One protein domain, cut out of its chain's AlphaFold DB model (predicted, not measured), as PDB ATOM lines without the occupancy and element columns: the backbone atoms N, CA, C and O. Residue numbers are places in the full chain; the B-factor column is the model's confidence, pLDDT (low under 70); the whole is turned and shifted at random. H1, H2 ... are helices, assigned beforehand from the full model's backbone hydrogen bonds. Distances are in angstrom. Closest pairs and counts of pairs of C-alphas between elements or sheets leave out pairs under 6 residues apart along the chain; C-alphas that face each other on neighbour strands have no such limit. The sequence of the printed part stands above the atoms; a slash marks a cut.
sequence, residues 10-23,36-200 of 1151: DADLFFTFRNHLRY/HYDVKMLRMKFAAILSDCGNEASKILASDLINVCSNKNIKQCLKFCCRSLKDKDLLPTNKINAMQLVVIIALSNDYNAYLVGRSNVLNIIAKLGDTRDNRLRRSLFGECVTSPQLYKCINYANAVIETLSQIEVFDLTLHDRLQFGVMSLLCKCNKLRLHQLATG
ATOM      1  N   ASP A  10     237.680 108.656 154.243       32.81
ATOM      2  CA  ASP A  10     237.928 108.955 152.820       32.81
ATOM      3  C   ASP A  10     238.512 107.747 152.069       32.81
ATOM      4  O   ASP A  10     238.117 107.446 150.940       32.81
ATOM      5  N   ALA A  11     239.451 107.027 152.694       34.91
ATOM      6  CA  ALA A  11     240.096 105.864 152.095       34.91
ATOM      7  C   ALA A  11     239.121 104.686 151.932       34.91
ATOM      8  O   ALA A  11     239.073 104.085 150.854       34.91
ATOM      9  N   ASP A  12     238.313 104.392 152.954       36.88
ATOM     10  CA  ASP A  12     237.285 103.349 152.895       36.88
ATOM     11  C   ASP A  12     236.129 103.731 151.962       36.88
ATOM     12  O   ASP A  12     235.643 102.875 151.219       36.88
ATOM     13  N   LEU A  13     235.725 105.005 151.906       36.66
ATOM     14  CA  LEU A  13     234.701 105.488 150.975       36.66
ATOM     15  C   LEU A  13     235.193 105.377 149.526       36.66
ATOM     16  O   LEU A  13     234.474 104.860 148.673       36.66
ATOM     17  N   PHE A  14     236.442 105.767 149.247       35.97
ATOM     18  CA  PHE A  14     237.043 105.645 147.917       35.97
ATOM     19  C   PHE A  14     237.284 104.179 147.517       35.97
ATOM     20  O   PHE A  14     237.081 103.814 146.358       35.97
ATOM     21  N   PHE A  15     237.665 103.306 148.457       38.78
ATOM     22  CA  PHE A  15     237.782 101.864 148.216       38.78
ATOM     23  C   PHE A  15     236.413 101.221 147.947       38.78
ATOM     24  O   PHE A  15     236.266 100.456 146.991       38.78
ATOM     25  N   THR A  16     235.394 101.595 148.725       38.78
ATOM     26  CA  THR A  16     234.004 101.152 148.555       38.78
ATOM     27  C   THR A  16     233.439 101.630 147.222       38.78
ATOM     28  O   THR A  16     232.949 100.809 146.455       38.78
ATOM     29  N   PHE A  17     233.597 102.908 146.868       39.31
ATOM     30  CA  PHE A  17     233.179 103.469 145.580       39.31
ATOM     31  C   PHE A  17     233.904 102.812 144.396       39.31
ATOM     32  O   PHE A  17     233.275 102.433 143.410       39.31
ATOM     33  N   ARG A  18     235.216 102.572 144.509       40.28
ATOM     34  CA  ARG A  18     236.009 101.846 143.503       40.28
ATOM     35  C   ARG A  18     235.552 100.398 143.312       40.28
ATOM     36  O   ARG A  18     235.665  99.878 142.202       40.28
ATOM     37  N   ASN A  19     235.069  99.737 144.362       42.62
ATOM     38  CA  ASN A  19     234.487  98.402 144.256       42.62
ATOM     39  C   ASN A  19     233.037  98.462 143.753       42.62
ATOM     40  O   ASN A  19     232.685  97.671 142.887       42.62
ATOM     41  N   HIS A  20     232.234  99.447 144.158       38.81
ATOM     42  CA  HIS A  20     230.887  99.673 143.624       38.81
ATOM     43  C   HIS A  20     230.921  99.926 142.108       38.81
ATOM     44  O   HIS A  20     230.183  99.292 141.363       38.81
ATOM     45  N   LEU A  21     231.881 100.725 141.625       39.22
ATOM     46  CA  LEU A  21     232.154 100.879 140.194       39.22
ATOM     47  C   LEU A  21     232.509  99.554 139.506       39.22
ATOM     48  O   LEU A  21     232.147  99.390 138.352       39.22
ATOM     49  N   ARG A  22     233.182  98.603 140.171       41.88
ATOM     50  CA  ARG A  22     233.456  97.265 139.603       41.88
ATOM     51  C   ARG A  22     232.211  96.379 139.526       41.88
ATOM     52  O   ARG A  22     232.156  95.553 138.626       41.88
ATOM     53  N   TYR A  23     231.251  96.554 140.435       41.03
ATOM     54  CA  TYR A  23     229.963  95.849 140.426       41.03
ATOM     55  C   TYR A  23     228.928  96.470 139.466       41.03
ATOM     56  O   TYR A  23     227.909  95.850 139.196       41.03
ATOM     57  N   HIS A  36     247.709  86.578 133.637       91.06
ATOM     58  CA  HIS A  36     248.635  87.707 133.671       91.06
ATOM     59  C   HIS A  36     249.971  87.343 133.002       91.06
ATOM     60  O   HIS A  36     250.978  87.134 133.670       91.06
ATOM     61  N   TYR A  37     249.982  87.294 131.664       93.94
ATOM     62  CA  TYR A  37     251.222  87.258 130.874       93.94
ATOM     63  C   TYR A  37     252.190  88.368 131.307       93.94
ATOM     64  O   TYR A  37     251.759  89.504 131.528       93.94
ATOM     65  N   ASP A  38     253.487  88.067 131.348       95.75
ATOM     66  CA  ASP A  38     254.528  89.072 131.551       95.75
ATOM     67  C   ASP A  38     254.660  90.025 130.341       95.75
ATOM     68  O   ASP A  38     254.106  89.804 129.260       95.75
ATOM     69  N   VAL A  39     255.423  91.109 130.506       93.50
ATOM     70  CA  VAL A  39     255.564  92.165 129.487       93.50
ATOM     71  C   VAL A  39     256.276  91.687 128.209       93.50
ATOM     72  O   VAL A  39     256.020  92.248 127.144       93.50
ATOM     73  N   LYS A  40     257.147  90.673 128.270       95.50
ATOM     74  CA  LYS A  40     257.806  90.067 127.101       95.50
ATOM     75  C   LYS A  40     256.826  89.154 126.364       95.50
ATOM     76  O   LYS A  40     256.641  89.338 125.164       95.50
ATOM     77  N   MET A  41     256.142  88.250 127.065       95.25
ATOM     78  CA  MET A  41     255.135  87.363 126.467       95.25
ATOM     79  C   MET A  41     253.972  88.152 125.846       95.25
ATOM     80  O   MET A  41     253.559  87.874 124.719       95.25
ATOM     81  N   LEU A  42     253.509  89.209 126.521       95.81
ATOM     82  CA  LEU A  42     252.476  90.102 125.996       95.81
ATOM     83  C   LEU A  42     252.948  90.874 124.752       95.81
ATOM     84  O   LEU A  42     252.167  91.043 123.821       95.81
ATOM     85  N   ARG A  43     254.222  91.299 124.690       94.50
ATOM     86  CA  ARG A  43     254.802  91.883 123.463       94.50
ATOM     87  C   ARG A  43     254.863  90.875 122.318       94.50
ATOM     88  O   ARG A  43     254.614  91.281 121.191       94.50
ATOM     89  N   MET A  44     255.167  89.599 122.577       95.38
ATOM     90  CA  MET A  44     255.198  88.568 121.528       95.38
ATOM     91  C   MET A  44     253.794  88.288 120.971       95.38
ATOM     92  O   MET A  44     253.613  88.340 119.759       95.38
ATOM     93  N   LYS A  45     252.779  88.102 121.831       95.19
ATOM     94  CA  LYS A  45     251.376  87.970 121.383       95.19
ATOM     95  C   LYS A  45     250.882  89.223 120.644       95.19
ATOM     96  O   LYS A  45     250.266  89.102 119.594       95.19
ATOM     97  N   PHE A  46     251.206  90.422 121.134       95.62
ATOM     98  CA  PHE A  46     250.877  91.673 120.442       95.62
ATOM     99  C   PHE A  46     251.581  91.797 119.078       95.62
ATOM    100  O   PHE A  46     250.957  92.212 118.108       95.62
ATOM    101  N   ALA A  47     252.851  91.397 118.971       94.50
ATOM    102  CA  ALA A  47     253.578  91.389 117.702       94.50
ATOM    103  C   ALA A  47     252.974  90.406 116.685       94.50
ATOM    104  O   ALA A  47     252.923  90.747 115.510       94.50
ATOM    105  N   ALA A  48     252.457  89.254 117.130       93.12
ATOM    106  CA  ALA A  48     251.756  88.290 116.273       93.12
ATOM    107  C   ALA A  48     250.396  88.806 115.752       93.12
ATOM    108  O   ALA A  48     250.001  88.484 114.637       93.12
ATOM    109  N   ILE A  49     249.700  89.654 116.519       93.44
ATOM    110  CA  ILE A  49     248.511  90.384 116.033       93.44
ATOM    111  C   ILE A  49     248.924  91.460 115.010       93.44
ATOM    112  O   ILE A  49     248.203  91.727 114.051       93.44
ATOM    113  N   LEU A  50     250.092  92.087 115.193       91.44
ATOM    114  CA  LEU A  50     250.585  93.135 114.295       91.44
ATOM    115  C   LEU A  50     251.297  92.633 113.033       91.44
ATOM    116  O   LEU A  50     251.493  93.449 112.137       91.44
ATOM    117  N   SER A  51     251.726  91.374 112.944       86.94
ATOM    118  CA  SER A  51     252.314  90.825 111.714       86.94
ATOM    119  C   SER A  51     251.302  90.790 110.563       86.94
ATOM    120  O   SER A  51     250.096  90.796 110.797       86.94
ATOM    121  N   ASP A  52     251.800  90.709 109.324       64.50
ATOM    122  CA  ASP A  52     251.027  90.717 108.060       64.50
ATOM    123  C   ASP A  52     250.165  89.442 107.843       64.50
ATOM    124  O   ASP A  52     249.812  89.067 106.725       64.50
ATOM    125  N   CYS A  53     249.799  88.765 108.934       64.69
ATOM    126  CA  CYS A  53     248.688  87.830 108.985       64.69
ATOM    127  C   CYS A  53     247.417  88.543 108.494       64.69
ATOM    128  O   CYS A  53     247.143  89.678 108.892       64.69
ATOM    129  N   GLY A  54     246.623  87.877 107.650       73.06
ATOM    130  CA  GLY A  54     245.399  88.463 107.100       73.06
ATOM    131  C   GLY A  54     244.438  88.961 108.189       73.06
ATOM    132  O   GLY A  54     244.429  88.436 109.303       73.06
ATOM    133  N   ASN A  55     243.607  89.957 107.850       74.94
ATOM    134  CA  ASN A  55     242.687  90.642 108.779       74.94
ATOM    135  C   ASN A  55     241.935  89.696 109.739       74.94
ATOM    136  O   ASN A  55     241.743  90.039 110.901       74.94
ATOM    137  N   GLU A  56     241.517  88.518 109.269       80.19
ATOM    138  CA  GLU A  56     240.781  87.552 110.089       80.19
ATOM    139  C   GLU A  56     241.660  86.845 111.126       80.19
ATOM    140  O   GLU A  56     241.284  86.761 112.291       80.19
ATOM    141  N   ALA A  57     242.882  86.446 110.761       84.00
ATOM    142  CA  ALA A  57     243.849  85.894 111.711       84.00
ATOM    143  C   ALA A  57     244.260  86.932 112.776       84.00
ATOM    144  O   ALA A  57     244.382  86.594 113.950       84.00
ATOM    145  N   SER A  58     244.394  88.208 112.387       85.44
ATOM    146  CA  SER A  58     244.587  89.329 113.321       85.44
ATOM    147  C   SER A  58     243.442  89.435 114.339       85.44
ATOM    148  O   SER A  58     243.698  89.494 115.545       85.44
ATOM    149  N   LYS A  59     242.177  89.385 113.886       87.12
ATOM    150  CA  LYS A  59     240.997  89.388 114.771       87.12
ATOM    151  C   LYS A  59     240.966  88.185 115.716       87.12
ATOM    152  O   LYS A  59     240.699  88.379 116.897       87.12
ATOM    153  N   ILE A  60     241.233  86.971 115.225       86.75
ATOM    154  CA  ILE A  60     241.207  85.743 116.040       86.75
ATOM    155  C   ILE A  60     242.263  85.838 117.150       86.75
ATOM    156  O   ILE A  60     241.916  85.814 118.329       86.75
ATOM    157  N   LEU A  61     243.525  86.113 116.795       91.81
ATOM    158  CA  LEU A  61     244.618  86.277 117.764       91.81
ATOM    159  C   LEU A  61     244.367  87.415 118.771       91.81
ATOM    160  O   LEU A  61     244.829  87.348 119.915       91.81
ATOM    161  N   ALA A  62     243.648  88.464 118.361       92.50
ATOM    162  CA  ALA A  62     243.201  89.536 119.240       92.50
ATOM    163  C   ALA A  62     242.079  89.086 120.193       92.50
ATOM    164  O   ALA A  62     242.161  89.389 121.382       92.50
ATOM    165  N   SER A  63     241.077  88.347 119.709       90.75
ATOM    166  CA  SER A  63     239.998  87.770 120.525       90.75
ATOM    167  C   SER A  63     240.564  86.830 121.594       90.75
ATOM    168  O   SER A  63     240.379  87.069 122.789       90.75
ATOM    169  N   ASP A  64     241.386  85.858 121.184       91.00
ATOM    170  CA  ASP A  64     242.054  84.892 122.065       91.00
ATOM    171  C   ASP A  64     242.888  85.577 123.156       91.00
ATOM    172  O   ASP A  64     242.926  85.142 124.308       91.00
ATOM    173  N   LEU A  65     243.580  86.668 122.805       92.75
ATOM    174  CA  LEU A  65     244.343  87.447 123.772       92.75
ATOM    175  C   LEU A  65     243.424  88.164 124.768       92.75
ATOM    176  O   LEU A  65     243.719  88.158 125.962       92.75
ATOM    177  N   ILE A  66     242.348  88.807 124.312       92.69
ATOM    178  CA  ILE A  66     241.494  89.637 125.174       92.69
ATOM    179  C   ILE A  66     240.591  88.802 126.085       92.69
ATOM    180  O   ILE A  66     240.483  89.143 127.263       92.69
ATOM    181  N   ASN A  67     240.043  87.686 125.603       87.06
ATOM    182  CA  ASN A  67     239.177  86.801 126.393       87.06
ATOM    183  C   ASN A  67     239.922  86.145 127.572       87.06
ATOM    184  O   ASN A  67     239.323  85.832 128.601       87.06
ATOM    185  N   VAL A  68     241.242  85.962 127.436       89.00
ATOM    186  CA  VAL A  68     242.071  85.226 128.400       89.00
ATOM    187  C   VAL A  68     242.981  86.137 129.240       89.00
ATOM    188  O   VAL A  68     243.445  85.705 130.293       89.00
ATOM    189  N   CYS A  69     243.275  87.385 128.842       88.44
ATOM    190  CA  CYS A  69     244.287  88.200 129.537       88.44
ATOM    191  C   CYS A  69     243.767  89.097 130.677       88.44
ATOM    192  O   CYS A  69     242.689  89.685 130.636       88.44
ATOM    193  N   SER A  70     244.603  89.261 131.708       92.06
ATOM    194  CA  SER A  70     244.249  90.050 132.892       92.06
ATOM    195  C   SER A  70     244.110  91.554 132.621       92.06
ATOM    196  O   SER A  70     244.731  92.140 131.731       92.06
ATOM    197  N   ASN A  71     243.364  92.233 133.490       88.50
ATOM    198  CA  ASN A  71     243.055  93.662 133.389       88.50
ATOM    199  C   ASN A  71     244.286  94.607 133.345       88.50
ATOM    200  O   ASN A  71     244.229  95.722 132.819       88.50
ATOM    201  N   LYS A  72     245.434  94.171 133.889       91.38
ATOM    202  CA  LYS A  72     246.719  94.886 133.755       91.38
ATOM    203  C   LYS A  72     247.255  94.814 132.321       91.38
ATOM    204  O   LYS A  72     247.807  95.794 131.822       91.38
ATOM    205  N   ASN A  73     247.059  93.676 131.663       95.06
ATOM    206  CA  ASN A  73     247.550  93.405 130.320       95.06
ATOM    207  C   ASN A  73     246.708  94.112 129.263       95.06
ATOM    208  O   ASN A  73     247.288  94.698 128.358       95.06
ATOM    209  N   ILE A  74     245.389  94.211 129.432       94.94
ATOM    210  CA  ILE A  74     244.522  94.995 128.532       94.94
ATOM    211  C   ILE A  74     244.944  96.475 128.509       94.94
ATOM    212  O   ILE A  74     245.162  97.055 127.441       94.94
ATOM    213  N   LYS A  75     245.206  97.074 129.681       95.00
ATOM    214  CA  LYS A  75     245.785  98.431 129.793       95.00
ATOM    215  C   LYS A  75     247.148  98.556 129.102       95.00
ATOM    216  O   LYS A  75     247.483  99.627 128.596       95.00
ATOM    217  N   GLN A  76     247.939  97.486 129.081       96.00
ATOM    218  CA  GLN A  76     249.245  97.453 128.431       96.00
ATOM    219  C   GLN A  76     249.136  97.247 126.907       96.00
ATOM    220  O   GLN A  76     249.863  97.913 126.171       96.00
ATOM    221  N   CYS A  77     248.181  96.451 126.417       96.50
ATOM    222  CA  CYS A  77     247.830  96.344 124.999       96.50
ATOM    223  C   CYS A  77     247.359  97.693 124.444       96.50
ATOM    224  O   CYS A  77     247.877  98.140 123.427       96.50
ATOM    225  N   LEU A  78     246.491  98.419 125.159       96.56
ATOM    226  CA  LEU A  78     246.090  99.777 124.765       96.56
ATOM    227  C   LEU A  78     247.283 100.748 124.716       96.56
ATOM    228  O   LEU A  78     247.361 101.577 123.806       96.56
ATOM    229  N   LYS A  79     248.259 100.626 125.630       96.19
ATOM    230  CA  LYS A  79     249.534 101.370 125.556       96.19
ATOM    231  C   LYS A  79     250.389 100.953 124.352       96.19
ATOM    232  O   LYS A  79     251.074 101.812 123.800       96.19
ATOM    233  N   PHE A  80     250.363  99.686 123.938       96.31
ATOM    234  CA  PHE A  80     251.046  99.221 122.730       96.31
ATOM    235  C   PHE A  80     250.353  99.738 121.457       96.31
ATOM    236  O   PHE A  80     251.026 100.381 120.657       96.31
ATOM    237  N   CYS A  81     249.022  99.640 121.326       95.38
ATOM    238  CA  CYS A  81     248.257 100.286 120.245       95.38
ATOM    239  C   CYS A  81     248.553 101.796 120.160       95.38
ATOM    240  O   CYS A  81     248.830 102.317 119.082       95.38
ATOM    241  N   CYS A  82     248.592 102.506 121.298       94.12
ATOM    242  CA  CYS A  82     248.956 103.930 121.352       94.12
ATOM    243  C   CYS A  82     250.378 104.242 120.851       94.12
ATOM    244  O   CYS A  82     250.644 105.389 120.489       94.12
ATOM    245  N   ARG A  83     251.303 103.274 120.888       93.38
ATOM    246  CA  ARG A  83     252.660 103.407 120.335       93.38
ATOM    247  C   ARG A  83     252.645 103.087 118.846       93.38
ATOM    248  O   ARG A  83     253.032 103.940 118.060       93.38
ATOM    249  N   SER A  84     252.096 101.940 118.458       92.50
ATOM    250  CA  SER A  84     251.983 101.486 117.067       92.50
ATOM    251  C   SER A  84     251.258 102.479 116.150       92.50
ATOM    252  O   SER A  84     251.699 102.722 115.033       92.50
ATOM    253  N   LEU A  85     250.192 103.131 116.625       89.81
ATOM    254  CA  LEU A  85     249.476 104.158 115.853       89.81
ATOM    255  C   LEU A  85     250.199 105.521 115.790       89.81
ATOM    256  O   LEU A  85     249.793 106.381 115.010       89.81
ATOM    257  N   LYS A  86     251.243 105.738 116.601       89.81
ATOM    258  CA  LYS A  86     252.123 106.924 116.549       89.81
ATOM    259  C   LYS A  86     253.440 106.667 115.816       89.81
ATOM    260  O   LYS A  86     254.082 107.623 115.390       89.81
ATOM    261  N   ASP A  87     253.863 105.410 115.742       88.56
ATOM    262  CA  ASP A  87     255.088 104.990 115.073       88.56
ATOM    263  C   ASP A  87     254.986 105.296 113.575       88.56
ATOM    264  O   ASP A  87     253.985 104.965 112.942       88.56
ATOM    265  N   LYS A  88     255.989 105.960 113.002       84.56
ATOM    266  CA  LYS A  88     255.992 106.333 111.579       84.56
ATOM    267  C   LYS A  88     256.513 105.212 110.689       84.56
ATOM    268  O   LYS A  88     256.094 105.132 109.541       84.56
ATOM    269  N   ASP A  89     257.358 104.344 111.238       84.81
ATOM    270  CA  ASP A  89     258.044 103.288 110.495       84.81
ATOM    271  C   ASP A  89     257.187 102.009 110.423       84.81
ATOM    272  O   ASP A  89     257.476 101.088 109.660       84.81
ATOM    273  N   LEU A  90     256.096 101.955 111.200       86.12
ATOM    274  CA  LEU A  90     255.151 100.844 111.214       86.12
ATOM    275  C   LEU A  90     254.201 100.864 109.999       86.12
ATOM    276  O   LEU A  90     253.496 101.849 109.753       86.12
ATOM    277  N   LEU A  91     254.137  99.724 109.301       84.19
ATOM    278  CA  LEU A  91     253.342  99.505 108.089       84.19
ATOM    279  C   LEU A  91     251.831  99.783 108.273       84.19
ATOM    280  O   LEU A  91     251.279  99.567 109.359       84.19
ATOM    281  N   PRO A  92     251.116 100.195 107.201       82.00
ATOM    282  CA  PRO A  92     249.673 100.427 107.241       82.00
ATOM    283  C   PRO A  92     248.831  99.222 107.691       82.00
ATOM    284  O   PRO A  92     247.876  99.435 108.438       82.00
ATOM    285  N   THR A  93     249.171  97.980 107.306       83.44
ATOM    286  CA  THR A  93     248.435  96.776 107.753       83.44
ATOM    287  C   THR A  93     248.481  96.651 109.270       83.44
ATOM    288  O   THR A  93     247.449  96.622 109.931       83.44
ATOM    289  N   ASN A  94     249.679  96.724 109.847       89.06
ATOM    290  CA  ASN A  94     249.917  96.627 111.283       89.06
ATOM    291  C   ASN A  94     249.175  97.746 112.046       89.06
ATOM    292  O   ASN A  94     248.713  97.541 113.166       89.06
ATOM    293  N   LYS A  95     249.012  98.937 111.445       88.00
ATOM    294  CA  LYS A  95     248.180 100.018 112.007       88.00
ATOM    295  C   LYS A  95     246.681  99.705 111.948       88.00
ATOM    296  O   LYS A  95     245.974 100.067 112.884       88.00
ATOM    297  N   ILE A  96     246.194  99.019 110.913       86.56
ATOM    298  CA  ILE A  96     244.808  98.524 110.844       86.56
ATOM    299  C   ILE A  96     244.586  97.432 111.904       86.56
ATOM    300  O   ILE A  96     243.641  97.545 112.684       86.56
ATOM    301  N   ASN A  97     245.490  96.456 112.035       90.12
ATOM    302  CA  ASN A  97     245.422  95.408 113.064       90.12
ATOM    303  C   ASN A  97     245.449  96.010 114.486       90.12
ATOM    304  O   ASN A  97     244.668  95.629 115.360       90.12
ATOM    305  N   ALA A  98     246.267  97.046 114.710       92.06
ATOM    306  CA  ALA A  98     246.288  97.796 115.968       92.06
ATOM    307  C   ALA A  98     244.971  98.542 116.273       92.06
ATOM    308  O   ALA A  98     244.703  98.803 117.447       92.06
ATOM    309  N   MET A  99     244.155  98.885 115.264       90.00
ATOM    310  CA  MET A  99     242.800  99.430 115.448       90.00
ATOM    311  C   MET A  99     241.747  98.324 115.627       90.00
ATOM    312  O   MET A  99     240.877  98.477 116.479       90.00
ATOM    313  N   GLN A 100     241.846  97.199 114.906       88.44
ATOM    314  CA  GLN A 100     240.982  96.020 115.099       88.44
ATOM    315  C   GLN A 100     241.023  95.545 116.560       88.44
ATOM    316  O   GLN A 100     239.981  95.374 117.190       88.44
ATOM    317  N   LEU A 101     242.225  95.438 117.139       93.38
ATOM    318  CA  LEU A 101     242.412  95.092 118.551       93.38
ATOM    319  C   LEU A 101     241.744  96.102 119.506       93.38
ATOM    320  O   LEU A 101     241.257  95.707 120.559       93.38
ATOM    321  N   VAL A 102     241.666  97.392 119.157       93.25
ATOM    322  CA  VAL A 102     240.948  98.393 119.975       93.25
ATOM    323  C   VAL A 102     239.437  98.160 119.950       93.25
ATOM    324  O   VAL A 102     238.808  98.290 120.999       93.25
ATOM    325  N   VAL A 103     238.863  97.785 118.801       90.38
ATOM    326  CA  VAL A 103     237.439  97.415 118.702       90.38
ATOM    327  C   VAL A 103     237.160  96.162 119.529       90.38
ATOM    328  O   VAL A 103     236.259  96.175 120.358       90.38
ATOM    329  N   ILE A 104     237.975  95.115 119.384       91.94
ATOM    330  CA  ILE A 104     237.809  93.854 120.126       91.94
ATOM    331  C   ILE A 104     237.897  94.089 121.643       91.94
ATOM    332  O   ILE A 104     237.058  93.594 122.394       91.94
ATOM    333  N   ILE A 105     238.832  94.932 122.105       92.81
ATOM    334  CA  ILE A 105     238.861  95.378 123.507       92.81
ATOM    335  C   ILE A 105     237.552  96.097 123.868       92.81
ATOM    336  O   ILE A 105     236.935  95.740 124.866       92.81
ATOM    337  N   ALA A 106     237.102  97.071 123.074       88.81
ATOM    338  CA  ALA A 106     235.903  97.856 123.376       88.81
ATOM    339  C   ALA A 106     234.608  97.028 123.467       88.81
ATOM    340  O   ALA A 106     233.754  97.361 124.282       88.81
ATOM    341  N   LEU A 107     234.464  95.968 122.665       86.75
ATOM    342  CA  LEU A 107     233.260  95.125 122.645       86.75
ATOM    343  C   LEU A 107     233.269  94.020 123.716       86.75
ATOM    344  O   LEU A 107     232.203  93.585 124.151       86.75
ATOM    345  N   SER A 108     234.454  93.586 124.166       86.75
ATOM    346  CA  SER A 108     234.610  92.423 125.061       86.75
ATOM    347  C   SER A 108     233.879  92.523 126.411       86.75
ATOM    348  O   SER A 108     233.334  91.526 126.868       86.75
ATOM    349  N   ASN A 109     233.865  93.694 127.060       85.56
ATOM    350  CA  ASN A 109     233.033  94.006 128.235       85.56
ATOM    351  C   ASN A 109     233.074  95.509 128.562       85.56
ATOM    352  O   ASN A 109     233.913  96.262 128.059       85.56
ATOM    353  N   ASP A 110     232.195  95.942 129.462       79.31
ATOM    354  CA  ASP A 110     231.976  97.353 129.790       79.31
ATOM    355  C   ASP A 110     233.170  98.015 130.501       79.31
ATOM    356  O   ASP A 110     233.433  99.208 130.301       79.31
ATOM    357  N   TYR A 111     233.951  97.255 131.283       83.44
ATOM    358  CA  TYR A 111     235.198  97.772 131.855       83.44
ATOM    359  C   TYR A 111     236.234  98.025 130.758       83.44
ATOM    360  O   TYR A 111     236.918  99.048 130.769       83.44
ATOM    361  N   ASN A 112     236.337  97.135 129.774       89.88
ATOM    362  CA  ASN A 112     237.245  97.305 128.648       89.88
ATOM    363  C   ASN A 112     236.796  98.447 127.714       89.88
ATOM    364  O   ASN A 112     237.647  99.228 127.274       89.88
ATOM    365  N   ALA A 113     235.487  98.652 127.520       85.62
ATOM    366  CA  ALA A 113     234.932  99.850 126.882       85.62
ATOM    367  C   ALA A 113     235.353 101.141 127.619       85.62
ATOM    368  O   ALA A 113     235.866 102.078 126.997       85.62
ATOM    369  N   TYR A 114     235.252 101.164 128.955       85.12
ATOM    370  CA  TYR A 114     235.748 102.263 129.797       85.12
ATOM    371  C   TYR A 114     237.261 102.495 129.637       85.12
ATOM    372  O   TYR A 114     237.711 103.644 129.540       85.12
ATOM    373  N   LEU A 115     238.064 101.425 129.567       89.56
ATOM    374  CA  LEU A 115     239.507 101.526 129.331       89.56
ATOM    375  C   LEU A 115     239.826 102.144 127.968       89.56
ATOM    376  O   LEU A 115     240.700 103.009 127.898       89.56
ATOM    377  N   VAL A 116     239.116 101.754 126.905       91.88
ATOM    378  CA  VAL A 116     239.253 102.368 125.574       91.88
ATOM    379  C   VAL A 116     238.859 103.843 125.631       91.88
ATOM    380  O   VAL A 116     239.643 104.689 125.187       91.88
ATOM    381  N   GLY A 117     237.729 104.170 126.266       84.44
ATOM    382  CA  GLY A 117     237.233 105.537 126.448       84.44
ATOM    383  C   GLY A 117     238.230 106.466 127.152       84.44
ATOM    384  O   GLY A 117     238.510 107.560 126.647       84.44
ATOM    385  N   ARG A 118     238.845 106.029 128.265       87.31
ATOM    386  CA  ARG A 118     239.900 106.795 128.967       87.31
ATOM    387  C   ARG A 118     241.276 106.735 128.295       87.31
ATOM    388  O   ARG A 118     242.138 107.542 128.635       87.31
ATOM    389  N   SER A 119     241.516 105.818 127.358       91.06
ATOM    390  CA  SER A 119     242.816 105.714 126.692       91.06
ATOM    391  C   SER A 119     243.088 106.872 125.721       91.06
ATOM    392  O   SER A 119     242.186 107.502 125.160       91.06
ATOM    393  N   ASN A 120     244.373 107.092 125.443       90.31
ATOM    394  CA  ASN A 120     244.810 107.985 124.373       90.31
ATOM    395  C   ASN A 120     244.604 107.396 122.965       90.31
ATOM    396  O   ASN A 120     244.807 108.117 121.992       90.31
ATOM    397  N   VAL A 121     244.196 106.125 122.824       92.62
ATOM    398  CA  VAL A 121     244.097 105.465 121.512       92.62
ATOM    399  C   VAL A 121     242.969 106.070 120.681       92.62
ATOM    400  O   VAL A 121     243.177 106.426 119.524       92.62
ATOM    401  N   LEU A 122     241.820 106.328 121.311       88.00
ATOM    402  CA  LEU A 122     240.663 106.949 120.671       88.00
ATOM    403  C   LEU A 122     240.957 108.398 120.242       88.00
ATOM    404  O   LEU A 122     240.487 108.845 119.203       88.00
ATOM    405  N   ASN A 123     241.821 109.107 120.981       87.56
ATOM    406  CA  ASN A 123     242.294 110.447 120.610       87.56
ATOM    407  C   ASN A 123     243.264 110.424 119.406       87.56
ATOM    408  O   ASN A 123     243.438 111.450 118.748       87.56
ATOM    409  N   ILE A 124     243.915 109.288 119.125       88.25
ATOM    410  CA  ILE A 124     244.731 109.094 117.916       88.25
ATOM    411  C   ILE A 124     243.814 108.736 116.744       88.25
ATOM    412  O   ILE A 124     243.883 109.403 115.718       88.25
ATOM    413  N   ILE A 125     242.901 107.773 116.919       88.25
ATOM    414  CA  ILE A 125     241.907 107.369 115.905       88.25
ATOM    415  C   ILE A 125     241.085 108.587 115.436       88.25
ATOM    416  O   ILE A 125     240.975 108.819 114.234       88.25
ATOM    417  N   ALA A 126     240.654 109.455 116.357       84.50
ATOM    418  CA  ALA A 126     240.036 110.753 116.057       84.50
ATOM    419  C   ALA A 126     240.854 111.632 115.088       84.50
ATOM    420  O   ALA A 126     240.320 112.157 114.114       84.50
ATOM    421  N   LYS A 127     242.163 111.784 115.339       85.25
ATOM    422  CA  LYS A 127     243.073 112.599 114.508       85.25
ATOM    423  C   LYS A 127     243.397 111.961 113.157       85.25
ATOM    424  O   LYS A 127     243.852 112.655 112.254       85.25
ATOM    425  N   LEU A 128     243.185 110.655 113.021       82.94
ATOM    426  CA  LEU A 128     243.259 109.958 111.741       82.94
ATOM    427  C   LEU A 128     241.954 110.184 110.952       82.94
ATOM    428  O   LEU A 128     242.006 110.495 109.762       82.94
ATOM    429  N   GLY A 129     240.798 110.135 111.620       79.62
ATOM    430  CA  GLY A 129     239.480 110.337 111.012       79.62
ATOM    431  C   GLY A 129     239.141 111.775 110.575       79.62
ATOM    432  O   GLY A 129     238.423 111.954 109.593       79.62
ATOM    433  N   ASP A 130     239.675 112.814 111.225       79.31
ATOM    434  CA  ASP A 130     239.441 114.225 110.847       79.31
ATOM    435  C   ASP A 130     240.171 114.611 109.538       79.31
ATOM    436  O   ASP A 130     241.387 114.451 109.429       79.31
ATOM    437  N   THR A 131     239.448 115.119 108.531       67.50
ATOM    438  CA  THR A 131     240.006 115.512 107.218       67.50
ATOM    439  C   THR A 131     240.609 116.903 107.181       67.50
ATOM    440  O   THR A 131     241.375 117.182 106.254       67.50
ATOM    441  N   ARG A 132     240.297 117.780 108.146       66.06
ATOM    442  CA  ARG A 132     240.707 119.191 108.084       66.06
ATOM    443  C   ARG A 132     242.220 119.369 108.115       66.06
ATOM    444  O   ARG A 132     242.711 120.364 107.588       66.06
ATOM    445  N   ASP A 133     242.957 118.406 108.669       66.94
ATOM    446  CA  ASP A 133     244.414 118.463 108.749       66.94
ATOM    447  C   ASP A 133     245.116 117.242 108.121       66.94
ATOM    448  O   ASP A 133     245.655 116.342 108.776       66.94
ATOM    449  N   ASN A 134     245.189 117.261 106.787       69.38
ATOM    450  CA  ASN A 134     246.016 116.334 106.012       69.38
ATOM    451  C   ASN A 134     247.526 116.424 106.340       69.38
ATOM    452  O   ASN A 134     248.266 115.490 106.020       69.38
ATOM    453  N   ARG A 135     248.008 117.497 106.991       72.75
ATOM    454  CA  ARG A 135     249.408 117.629 107.427       72.75
ATOM    455  C   ARG A 135     249.647 116.839 108.716       72.75
ATOM    456  O   ARG A 135     250.620 116.090 108.779       72.75
ATOM    457  N   LEU A 136     248.738 116.912 109.693       69.81
ATOM    458  CA  LEU A 136     248.746 116.053 110.883       69.81
ATOM    459  C   LEU A 136     248.591 114.575 110.509       69.81
ATOM    460  O   LEU A 136     249.358 113.752 111.009       69.81
ATOM    461  N   ARG A 137     247.694 114.231 109.576       73.75
ATOM    462  CA  ARG A 137     247.568 112.859 109.050       73.75
ATOM    463  C   ARG A 137     248.885 112.331 108.481       73.75
ATOM    464  O   ARG A 137     249.372 111.300 108.937       73.75
ATOM    465  N   ARG A 138     249.517 113.064 107.554       70.31
ATOM    466  CA  ARG A 138     250.848 112.702 107.021       70.31
ATOM    467  C   ARG A 138     251.907 112.628 108.127       70.31
ATOM    468  O   ARG A 138     252.750 111.739 108.104       70.31
ATOM    469  N   SER A 139     251.828 113.473 109.159       75.25
ATOM    470  CA  SER A 139     252.763 113.411 110.293       75.25
ATOM    471  C   SER A 139     252.665 112.123 111.135       75.25
ATOM    472  O   SER A 139     253.665 111.747 111.744       75.25
ATOM    473  N   LEU A 140     251.507 111.440 111.139       72.56
ATOM    474  CA  LEU A 140     251.254 110.172 111.850       72.56
ATOM    475  C   LEU A 140     251.574 108.917 111.013       72.56
ATOM    476  O   LEU A 140     251.810 107.840 111.563       72.56
ATOM    477  N   PHE A 141     251.593 109.036 109.683       69.94
ATOM    478  CA  PHE A 141     251.940 107.934 108.775       69.94
ATOM    479  C   PHE A 141     253.361 108.003 108.211       69.94
ATOM    480  O   PHE A 141     253.835 107.004 107.684       69.94
ATOM    481  N   GLY A 142     254.045 109.143 108.337       67.12
ATOM    482  CA  GLY A 142     255.298 109.381 107.627       67.12
ATOM    483  C   GLY A 142     255.063 109.692 106.145       67.12
ATOM    484  O   GLY A 142     253.933 109.720 105.658       67.12
ATOM    485  N   GLU A 143     256.148 109.959 105.422       64.94
ATOM    486  CA  GLU A 143     256.088 110.364 104.007       64.94
ATOM    487  C   GLU A 143     255.978 109.163 103.049       64.94
ATOM    488  O   GLU A 143     255.629 109.332 101.885       64.94
ATOM    489  N   CYS A 144     256.208 107.943 103.550       57.88
ATOM    490  CA  CYS A 144     256.293 106.712 102.759       57.88
ATOM    491  C   CYS A 144     254.946 106.015 102.485       57.88
ATOM    492  O   CYS A 144     254.910 105.042 101.734       57.88
ATOM    493  N   VAL A 145     253.839 106.450 103.101       68.81
ATOM    494  CA  VAL A 145     252.532 105.782 102.954       68.81
ATOM    495  C   VAL A 145     251.784 106.319 101.737       68.81
ATOM    496  O   VAL A 145     251.513 107.516 101.627       68.81
ATOM    497  N   THR A 146     251.409 105.417 100.827       76.44
ATOM    498  CA  THR A 146     250.708 105.782  99.589       76.44
ATOM    499  C   THR A 146     249.317 106.359  99.875       76.44
ATOM    500  O   THR A 146     248.648 105.977 100.839       76.44
ATOM    501  N   SER A 147     248.836 107.262  99.013       76.19
ATOM    502  CA  SER A 147     247.522 107.899  99.201       76.19
ATOM    503  C   SER A 147     246.351 106.901  99.338       76.19
ATOM    504  O   SER A 147     245.493 107.147 100.185       76.19
ATOM    505  N   PRO A 148     246.299 105.765  98.603       78.12
ATOM    506  CA  PRO A 148     245.269 104.742  98.806       78.12
ATOM    507  C   PRO A 148     245.354 104.033 100.165       78.12
ATOM    508  O   PRO A 148     244.324 103.808 100.797       78.12
ATOM    509  N   GLN A 149     246.559 103.719 100.658       73.00
ATOM    510  CA  GLN A 149     246.744 103.125 101.993       73.00
ATOM    511  C   GLN A 149     246.319 104.100 103.096       73.00
ATOM    512  O   GLN A 149     245.588 103.716 104.007       73.00
ATOM    513  N   LEU A 150     246.709 105.375 102.974       76.94
ATOM    514  CA  LEU A 150     246.269 106.445 103.868       76.94
ATOM    515  C   LEU A 150     244.735 106.549 103.890       76.94
ATOM    516  O   LEU A 150     244.144 106.573 104.967       76.94
ATOM    517  N   TYR A 151     244.084 106.538 102.721       80.56
ATOM    518  CA  TYR A 151     242.622 106.578 102.612       80.56
ATOM    519  C   TYR A 151     241.953 105.337 103.227       80.56
ATOM    520  O   TYR A 151     240.984 105.470 103.969       80.56
ATOM    521  N   LYS A 152     242.514 104.136 103.026       79.00
ATOM    522  CA  LYS A 152     242.033 102.895 103.661       79.00
ATOM    523  C   LYS A 152     242.103 102.971 105.192       79.00
ATOM    524  O   LYS A 152     241.143 102.596 105.858       79.00
ATOM    525  N   CYS A 153     243.190 103.504 105.754       78.25
ATOM    526  CA  CYS A 153     243.311 103.707 107.200       78.25
ATOM    527  C   CYS A 153     242.390 104.819 107.738       78.25
ATOM    528  O   CYS A 153     241.913 104.700 108.863       78.25
ATOM    529  N   ILE A 154     242.117 105.872 106.959       82.12
ATOM    530  CA  ILE A 154     241.137 106.919 107.305       82.12
ATOM    531  C   ILE A 154     239.723 106.335 107.349       82.12
ATOM    532  O   ILE A 154     239.019 106.520 108.338       82.12
ATOM    533  N   ASN A 155     239.326 105.588 106.316       82.44
ATOM    534  CA  ASN A 155     238.014 104.950 106.256       82.44
ATOM    535  C   ASN A 155     237.842 103.947 107.402       82.44
ATOM    536  O   ASN A 155     236.787 103.923 108.027       82.44
ATOM    537  N   TYR A 156     238.890 103.187 107.741       82.81
ATOM    538  CA  TYR A 156     238.853 102.299 108.901       82.81
ATOM    539  C   TYR A 156     238.758 103.071 110.229       82.81
ATOM    540  O   TYR A 156     237.957 102.709 111.081       82.81
ATOM    541  N   ALA A 157     239.495 104.175 110.402       85.44
ATOM    542  CA  ALA A 157     239.373 105.023 111.593       85.44
ATOM    543  C   ALA A 157     237.967 105.642 111.738       85.44
ATOM    544  O   ALA A 157     237.450 105.717 112.850       85.44
ATOM    545  N   ASN A 158     237.337 106.036 110.626       84.94
ATOM    546  CA  ASN A 158     235.955 106.515 110.600       84.94
ATOM    547  C   ASN A 158     234.969 105.399 110.962       84.94
ATOM    548  O   ASN A 158     234.162 105.598 111.862       84.94
ATOM    549  N   ALA A 159     235.091 104.219 110.344       82.69
ATOM    550  CA  ALA A 159     234.269 103.052 110.661       82.69
ATOM    551  C   ALA A 159     234.389 102.651 112.143       82.69
ATOM    552  O   ALA A 159     233.386 102.387 112.788       82.69
ATOM    553  N   VAL A 160     235.591 102.696 112.729       82.94
ATOM    554  CA  VAL A 160     235.794 102.438 114.167       82.94
ATOM    555  C   VAL A 160     235.088 103.476 115.048       82.94
ATOM    556  O   VAL A 160     234.521 103.107 116.075       82.94
ATOM    557  N   ILE A 161     235.094 104.763 114.680       86.06
ATOM    558  CA  ILE A 161     234.361 105.804 115.426       86.06
ATOM    559  C   ILE A 161     232.847 105.625 115.267       86.06
ATOM    560  O   ILE A 161     232.118 105.797 116.239       86.06
ATOM    561  N   GLU A 162     232.386 105.252 114.074       82.44
ATOM    562  CA  GLU A 162     230.990 104.948 113.756       82.44
ATOM    563  C   GLU A 162     230.473 103.745 114.554       82.44
ATOM    564  O   GLU A 162     229.557 103.913 115.360       82.44
ATOM    565  N   THR A 163     231.113 102.583 114.426       79.75
ATOM    566  CA  THR A 163     230.797 101.366 115.182       79.75
ATOM    567  C   THR A 163     230.796 101.638 116.689       79.75
ATOM    568  O   THR A 163     229.830 101.322 117.370       79.75
ATOM    569  N   LEU A 164     231.810 102.324 117.231       83.25
ATOM    570  CA  LEU A 164     231.855 102.651 118.665       83.25
ATOM    571  C   LEU A 164     230.984 103.867 119.068       83.25
ATOM    572  O   LEU A 164     231.047 104.290 120.224       83.25
ATOM    573  N   SER A 165     230.198 104.441 118.148       82.00
ATOM    574  CA  SER A 165     229.179 105.478 118.414       82.00
ATOM    575  C   SER A 165     227.742 104.948 118.389       82.00
ATOM    576  O   SER A 165     226.870 105.572 118.996       82.00
ATOM    577  N   GLN A 166     227.517 103.820 117.712       78.44
ATOM    578  CA  GLN A 166     226.238 103.121 117.614       78.44
ATOM    579  C   GLN A 166     225.889 102.449 118.947       78.44
ATOM    580  O   GLN A 166     226.745 101.864 119.608       78.44
ATOM    581  N   ILE A 167     224.626 102.556 119.352       65.06
ATOM    582  CA  ILE A 167     224.103 102.002 120.612       65.06
ATOM    583  C   ILE A 167     223.825 100.495 120.463       65.06
ATOM    584  O   ILE A 167     224.030  99.710 121.387       65.06
ATOM    585  N   GLU A 168     223.464 100.100 119.245       66.69
ATOM    586  CA  GLU A 168     223.175  98.754 118.760       66.69
ATOM    587  C   GLU A 168     224.405  97.838 118.859       66.69
ATOM    588  O   GLU A 168     224.305  96.686 119.263       66.69
ATOM    589  N   VAL A 169     225.596  98.377 118.574       63.25
ATOM    590  CA  VAL A 169     226.881  97.649 118.572       63.25
ATOM    591  C   VAL A 169     227.271  97.087 119.947       63.25
ATOM    592  O   VAL A 169     228.049  96.137 120.037       63.25
ATOM    593  N   PHE A 170     226.724  97.647 121.025       64.56
ATOM    594  CA  PHE A 170     226.934  97.167 122.393       64.56
ATOM    595  C   PHE A 170     225.747  96.346 122.924       64.56
ATOM    596  O   PHE A 170     225.707  96.049 124.119       64.56
ATOM    597  N   ASP A 171     224.814  95.952 122.050       55.56
ATOM    598  CA  ASP A 171     223.624  95.147 122.365       55.56
ATOM    599  C   ASP A 171     222.742  95.787 123.464       55.56
ATOM    600  O   ASP A 171     222.255  95.149 124.391       55.56
ATOM    601  N   LEU A 172     222.619  97.120 123.410       52.09
ATOM    602  CA  LEU A 172     221.979  97.939 124.453       52.09
ATOM    603  C   LEU A 172     220.487  98.199 124.217       52.09
ATOM    604  O   LEU A 172     219.844  98.850 125.040       52.09
ATOM    605  N   THR A 173     219.925  97.728 123.104       41.41
ATOM    606  CA  THR A 173     218.527  97.978 122.699       41.41
ATOM    607  C   THR A 173     217.495  97.410 123.681       41.41
ATOM    608  O   THR A 173     216.338  97.823 123.649       41.41
ATOM    609  N   LEU A 174     217.921  96.518 124.583       40.09
ATOM    610  CA  LEU A 174     217.110  95.854 125.609       40.09
ATOM    611  C   LEU A 174     217.354  96.379 127.044       40.09
ATOM    612  O   LEU A 174     216.817  95.824 128.002       40.09
ATOM    613  N   HIS A 175     218.157  97.437 127.232       42.19
ATOM    614  CA  HIS A 175     218.515  97.948 128.563       42.19
ATOM    615  C   HIS A 175     218.180  99.437 128.755       42.19
ATOM    616  O   HIS A 175     218.844 100.317 128.211       42.19
ATOM    617  N   ASP A 176     217.217  99.726 129.643       42.00
ATOM    618  CA  ASP A 176     216.754 101.082 130.016       42.00
ATOM    619  C   ASP A 176     217.859 102.042 130.512       42.00
ATOM    620  O   ASP A 176     217.649 103.255 130.597       42.00
ATOM    621  N   ARG A 177     219.035 101.528 130.894       54.66
ATOM    622  CA  ARG A 177     220.160 102.323 131.407       54.66
ATOM    623  C   ARG A 177     221.476 101.855 130.798       54.66
ATOM    624  O   ARG A 177     221.890 100.717 130.992       54.66
ATOM    625  N   LEU A 178     222.171 102.766 130.116       56.06
ATOM    626  CA  LEU A 178     223.469 102.457 129.519       56.06
ATOM    627  C   LEU A 178     224.548 102.436 130.600       56.06
ATOM    628  O   LEU A 178     224.725 103.406 131.340       56.06
ATOM    629  N   GLN A 179     225.293 101.339 130.656       70.69
ATOM    630  CA  GLN A 179     226.343 101.134 131.646       70.69
ATOM    631  C   GLN A 179     227.433 102.207 131.566       70.69
ATOM    632  O   GLN A 179     227.797 102.656 130.479       70.69
ATOM    633  N   PHE A 180     228.015 102.584 132.710       69.31
ATOM    634  CA  PHE A 180     228.933 103.728 132.806       69.31
ATOM    635  C   PHE A 180     230.110 103.668 131.816       69.31
ATOM    636  O   PHE A 180     230.471 104.683 131.217       69.31
ATOM    637  N   GLY A 181     230.694 102.484 131.612       72.50
ATOM    638  CA  GLY A 181     231.833 102.315 130.711       72.50
ATOM    639  C   GLY A 181     231.481 102.519 129.241       72.50
ATOM    640  O   GLY A 181     232.181 103.247 128.533       72.50
ATOM    641  N   VAL A 182     230.351 101.960 128.810       78.06
ATOM    642  CA  VAL A 182     229.850 102.112 127.443       78.06
ATOM    643  C   VAL A 182     229.282 103.513 127.222       78.06
ATOM    644  O   VAL A 182     229.609 104.135 126.221       78.06
ATOM    645  N   MET A 183     228.562 104.093 128.188       75.00
ATOM    646  CA  MET A 183     228.126 105.498 128.159       75.00
ATOM    647  C   MET A 183     229.320 106.463 128.028       75.00
ATOM    648  O   MET A 183     229.261 107.427 127.265       75.00
ATOM    649  N   SER A 184     230.435 106.200 128.726       74.12
ATOM    650  CA  SER A 184     231.671 106.986 128.608       74.12
ATOM    651  C   SER A 184     232.279 106.898 127.201       74.12
ATOM    652  O   SER A 184     232.674 107.923 126.635       74.12
ATOM    653  N   LEU A 185     232.306 105.695 126.616       81.94
ATOM    654  CA  LEU A 185     232.793 105.456 125.260       81.94
ATOM    655  C   LEU A 185     231.866 106.083 124.204       81.94
ATOM    656  O   LEU A 185     232.318 106.946 123.454       81.94
ATOM    657  N   LEU A 186     230.572 105.749 124.212       80.25
ATOM    658  CA  LEU A 186     229.534 106.283 123.323       80.25
ATOM    659  C   LEU A 186     229.487 107.810 123.333       80.25
ATOM    660  O   LEU A 186     229.424 108.424 122.273       80.25
ATOM    661  N   CYS A 187     229.544 108.451 124.506       75.38
ATOM    662  CA  CYS A 187     229.543 109.912 124.617       75.38
ATOM    663  C   CYS A 187     230.769 110.533 123.922       75.38
ATOM    664  O   CYS A 187     230.660 111.553 123.232       75.38
ATOM    665  N   LYS A 188     231.938 109.892 124.048       78.69
ATOM    666  CA  LYS A 188     233.183 110.336 123.415       78.69
ATOM    667  C   LYS A 188     233.189 110.062 121.906       78.69
ATOM    668  O   LYS A 188     233.545 110.961 121.149       78.69
ATOM    669  N   CYS A 189     232.735 108.892 121.459       84.50
ATOM    670  CA  CYS A 189     232.616 108.546 120.042       84.50
ATOM    671  C   CYS A 189     231.560 109.396 119.325       84.50
ATOM    672  O   CYS A 189     231.854 109.942 118.269       84.50
ATOM    673  N   ASN A 190     230.387 109.634 119.921       78.44
ATOM    674  CA  ASN A 190     229.378 110.534 119.353       78.44
ATOM    675  C   ASN A 190     229.863 111.990 119.288       78.44
ATOM    676  O   ASN A 190     229.626 112.667 118.289       78.44
ATOM    677  N   LYS A 191     230.623 112.477 120.281       79.12
ATOM    678  CA  LYS A 191     231.289 113.791 120.192       79.12
ATOM    679  C   LYS A 191     232.270 113.859 119.012       79.12
ATOM    680  O   LYS A 191     232.374 114.910 118.380       79.12
ATOM    681  N   LEU A 192     232.966 112.762 118.706       80.88
ATOM    682  CA  LEU A 192     233.861 112.659 117.550       80.88
ATOM    683  C   LEU A 192     233.084 112.582 116.227       80.88
ATOM    684  O   LEU A 192     233.340 113.407 115.357       80.88
ATOM    685  N   ARG A 193     232.085 111.698 116.100       80.50
ATOM    686  CA  ARG A 193     231.208 111.575 114.919       80.50
ATOM    687  C   ARG A 193     230.524 112.901 114.578       80.50
ATOM    688  O   ARG A 193     230.595 113.350 113.439       80.50
ATOM    689  N   LEU A 194     229.941 113.584 115.567       74.06
ATOM    690  CA  LEU A 194     229.314 114.897 115.377       74.06
ATOM    691  C   LEU A 194     230.323 115.974 114.950       74.06
ATOM    692  O   LEU A 194     229.989 116.813 114.116       74.06
ATOM    693  N   HIS A 195     231.559 115.947 115.466       76.12
ATOM    694  CA  HIS A 195     232.626 116.816 114.960       76.12
ATOM    695  C   HIS A 195     232.936 116.481 113.496       76.12
ATOM    696  O   HIS A 195     232.915 117.372 112.655       76.12
ATOM    697  N   GLN A 196     233.144 115.204 113.169       76.25
ATOM    698  CA  GLN A 196     233.459 114.742 111.817       76.25
ATOM    699  C   GLN A 196     232.378 115.130 110.793       76.25
ATOM    700  O   GLN A 196     232.704 115.704 109.752       76.25
ATOM    701  N   LEU A 197     231.096 114.951 111.120       71.50
ATOM    702  CA  LEU A 197     229.971 115.418 110.302       71.50
ATOM    703  C   LEU A 197     229.974 116.950 110.150       71.50
ATOM    704  O   LEU A 197     229.972 117.453 109.029       71.50
ATOM    705  N   ALA A 198     230.101 117.705 111.248       67.69
ATOM    706  CA  ALA A 198     230.197 119.172 111.219       67.69
ATOM    707  C   ALA A 198     231.480 119.710 110.543       67.69
ATOM    708  O   ALA A 198     231.587 120.904 110.249       67.69
ATOM    709  N   THR A 199     232.473 118.850 110.296       65.12
ATOM    710  CA  THR A 199     233.680 119.187 109.531       65.12
ATOM    711  C   THR A 199     233.597 118.840 108.047       65.12
ATOM    712  O   THR A 199     234.443 119.325 107.295       65.12
ATOM    713  N   GLY A 200     232.610 118.041 107.627       61.47
ATOM    714  CA  GLY A 200     232.578 117.425 106.299       61.47
ATOM    715  C   GLY A 200     233.670 116.364 106.103       61.47
ATOM    716  O   GLY A 200     234.133 116.169 104.982       61.47
TER     717      GLY A 200
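Overview. This is residues 10 to 23 and 36 to 200 of the 1151 residues of an uncharacterized protein of Babesia sp. Xinjiang (UniProt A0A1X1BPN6). A compact body of helices is stacked in two rows, H2, H4 and H7 in one and H3, H5 and H9 in the other, with H10 closing the end of the stack at H6 and H9. H8 packs on H7 at one corner, and residues 10 to 20 of H1 stick out from the body. The printed part has 179 residues with ten named helices, H1 to H10 in order, and no named strand: the class is all helix, its packing mostly crossed. The whole is compact, with a radius of gyration of the C-alphas of 16.9 A and spans of 53 by 42 by 33 A.

Along the chain. Find C-alpha 10 at (237.928, 108.955, 152.820); from there H1 runs to residue 23. After the cut come H2, residues 39 to 50, and H3, residues 55 to 68, 20.4 A long. Next are H4, residues 71 to 84, 20.2 A, and H5, which starts with C-alpha 92 at (249.673, 100.427, 107.241) and runs 24.7 A to residue 108. Then read H6, residues 110 to 118, H7, residues 121 to 129, and H8, residues 134 to 141. H9, residues 147 to 163, is 24.0 A long; H10, residues 180 to 199, is 28.3 A long and ends with C-alpha 199 at (233.680, 119.187, 109.531).

Arrangement. Start at H5, the hub, which touches H2, H3, H4, H6 and H9. H4 and H5 form a helical hairpin, closest at the C-alphas of Cys 81 and Ala 98, 5.3 A. H3 touches H5 at a steep tilt of 39 degrees, closest at Ala 62 and Leu 101, C-alphas 5.7 A apart, and forms a helical hairpin with H2. H9 touches H5 at a shallow tilt of 4 degrees, the same way, closest at the C-alphas of Cys 153 and Ile 96, 6.5 A. H7 touches H8, closest at the C-alphas of Leu 128 and Arg 137, 5.9 A. Residues 180 to 188 of H10 touch H6, closest at the C-alphas of Gly 181 and Tyr 114, 4.0 A. Every O i to N i+4 pair is within hydrogen-bond range in H1, H2, H6, H8, H9 and H10; H3 and H4 have 9 of 10, H5 12 of 13 and H7 4 of 5.

Size, cuts and confidence. The C-alphas of Asp 12 and Thr 146 are the two farthest apart, 55.0 A. Residues 24 to 35 are not printed; C-alphas 23 and 36 are 21.5 A apart across this cut. The link from H9 to H10 is long, 16 residues. Mean pLDDT of the printed part is 78.3; 42 residues are under 70, among them 10 to 23 and 167 to 178.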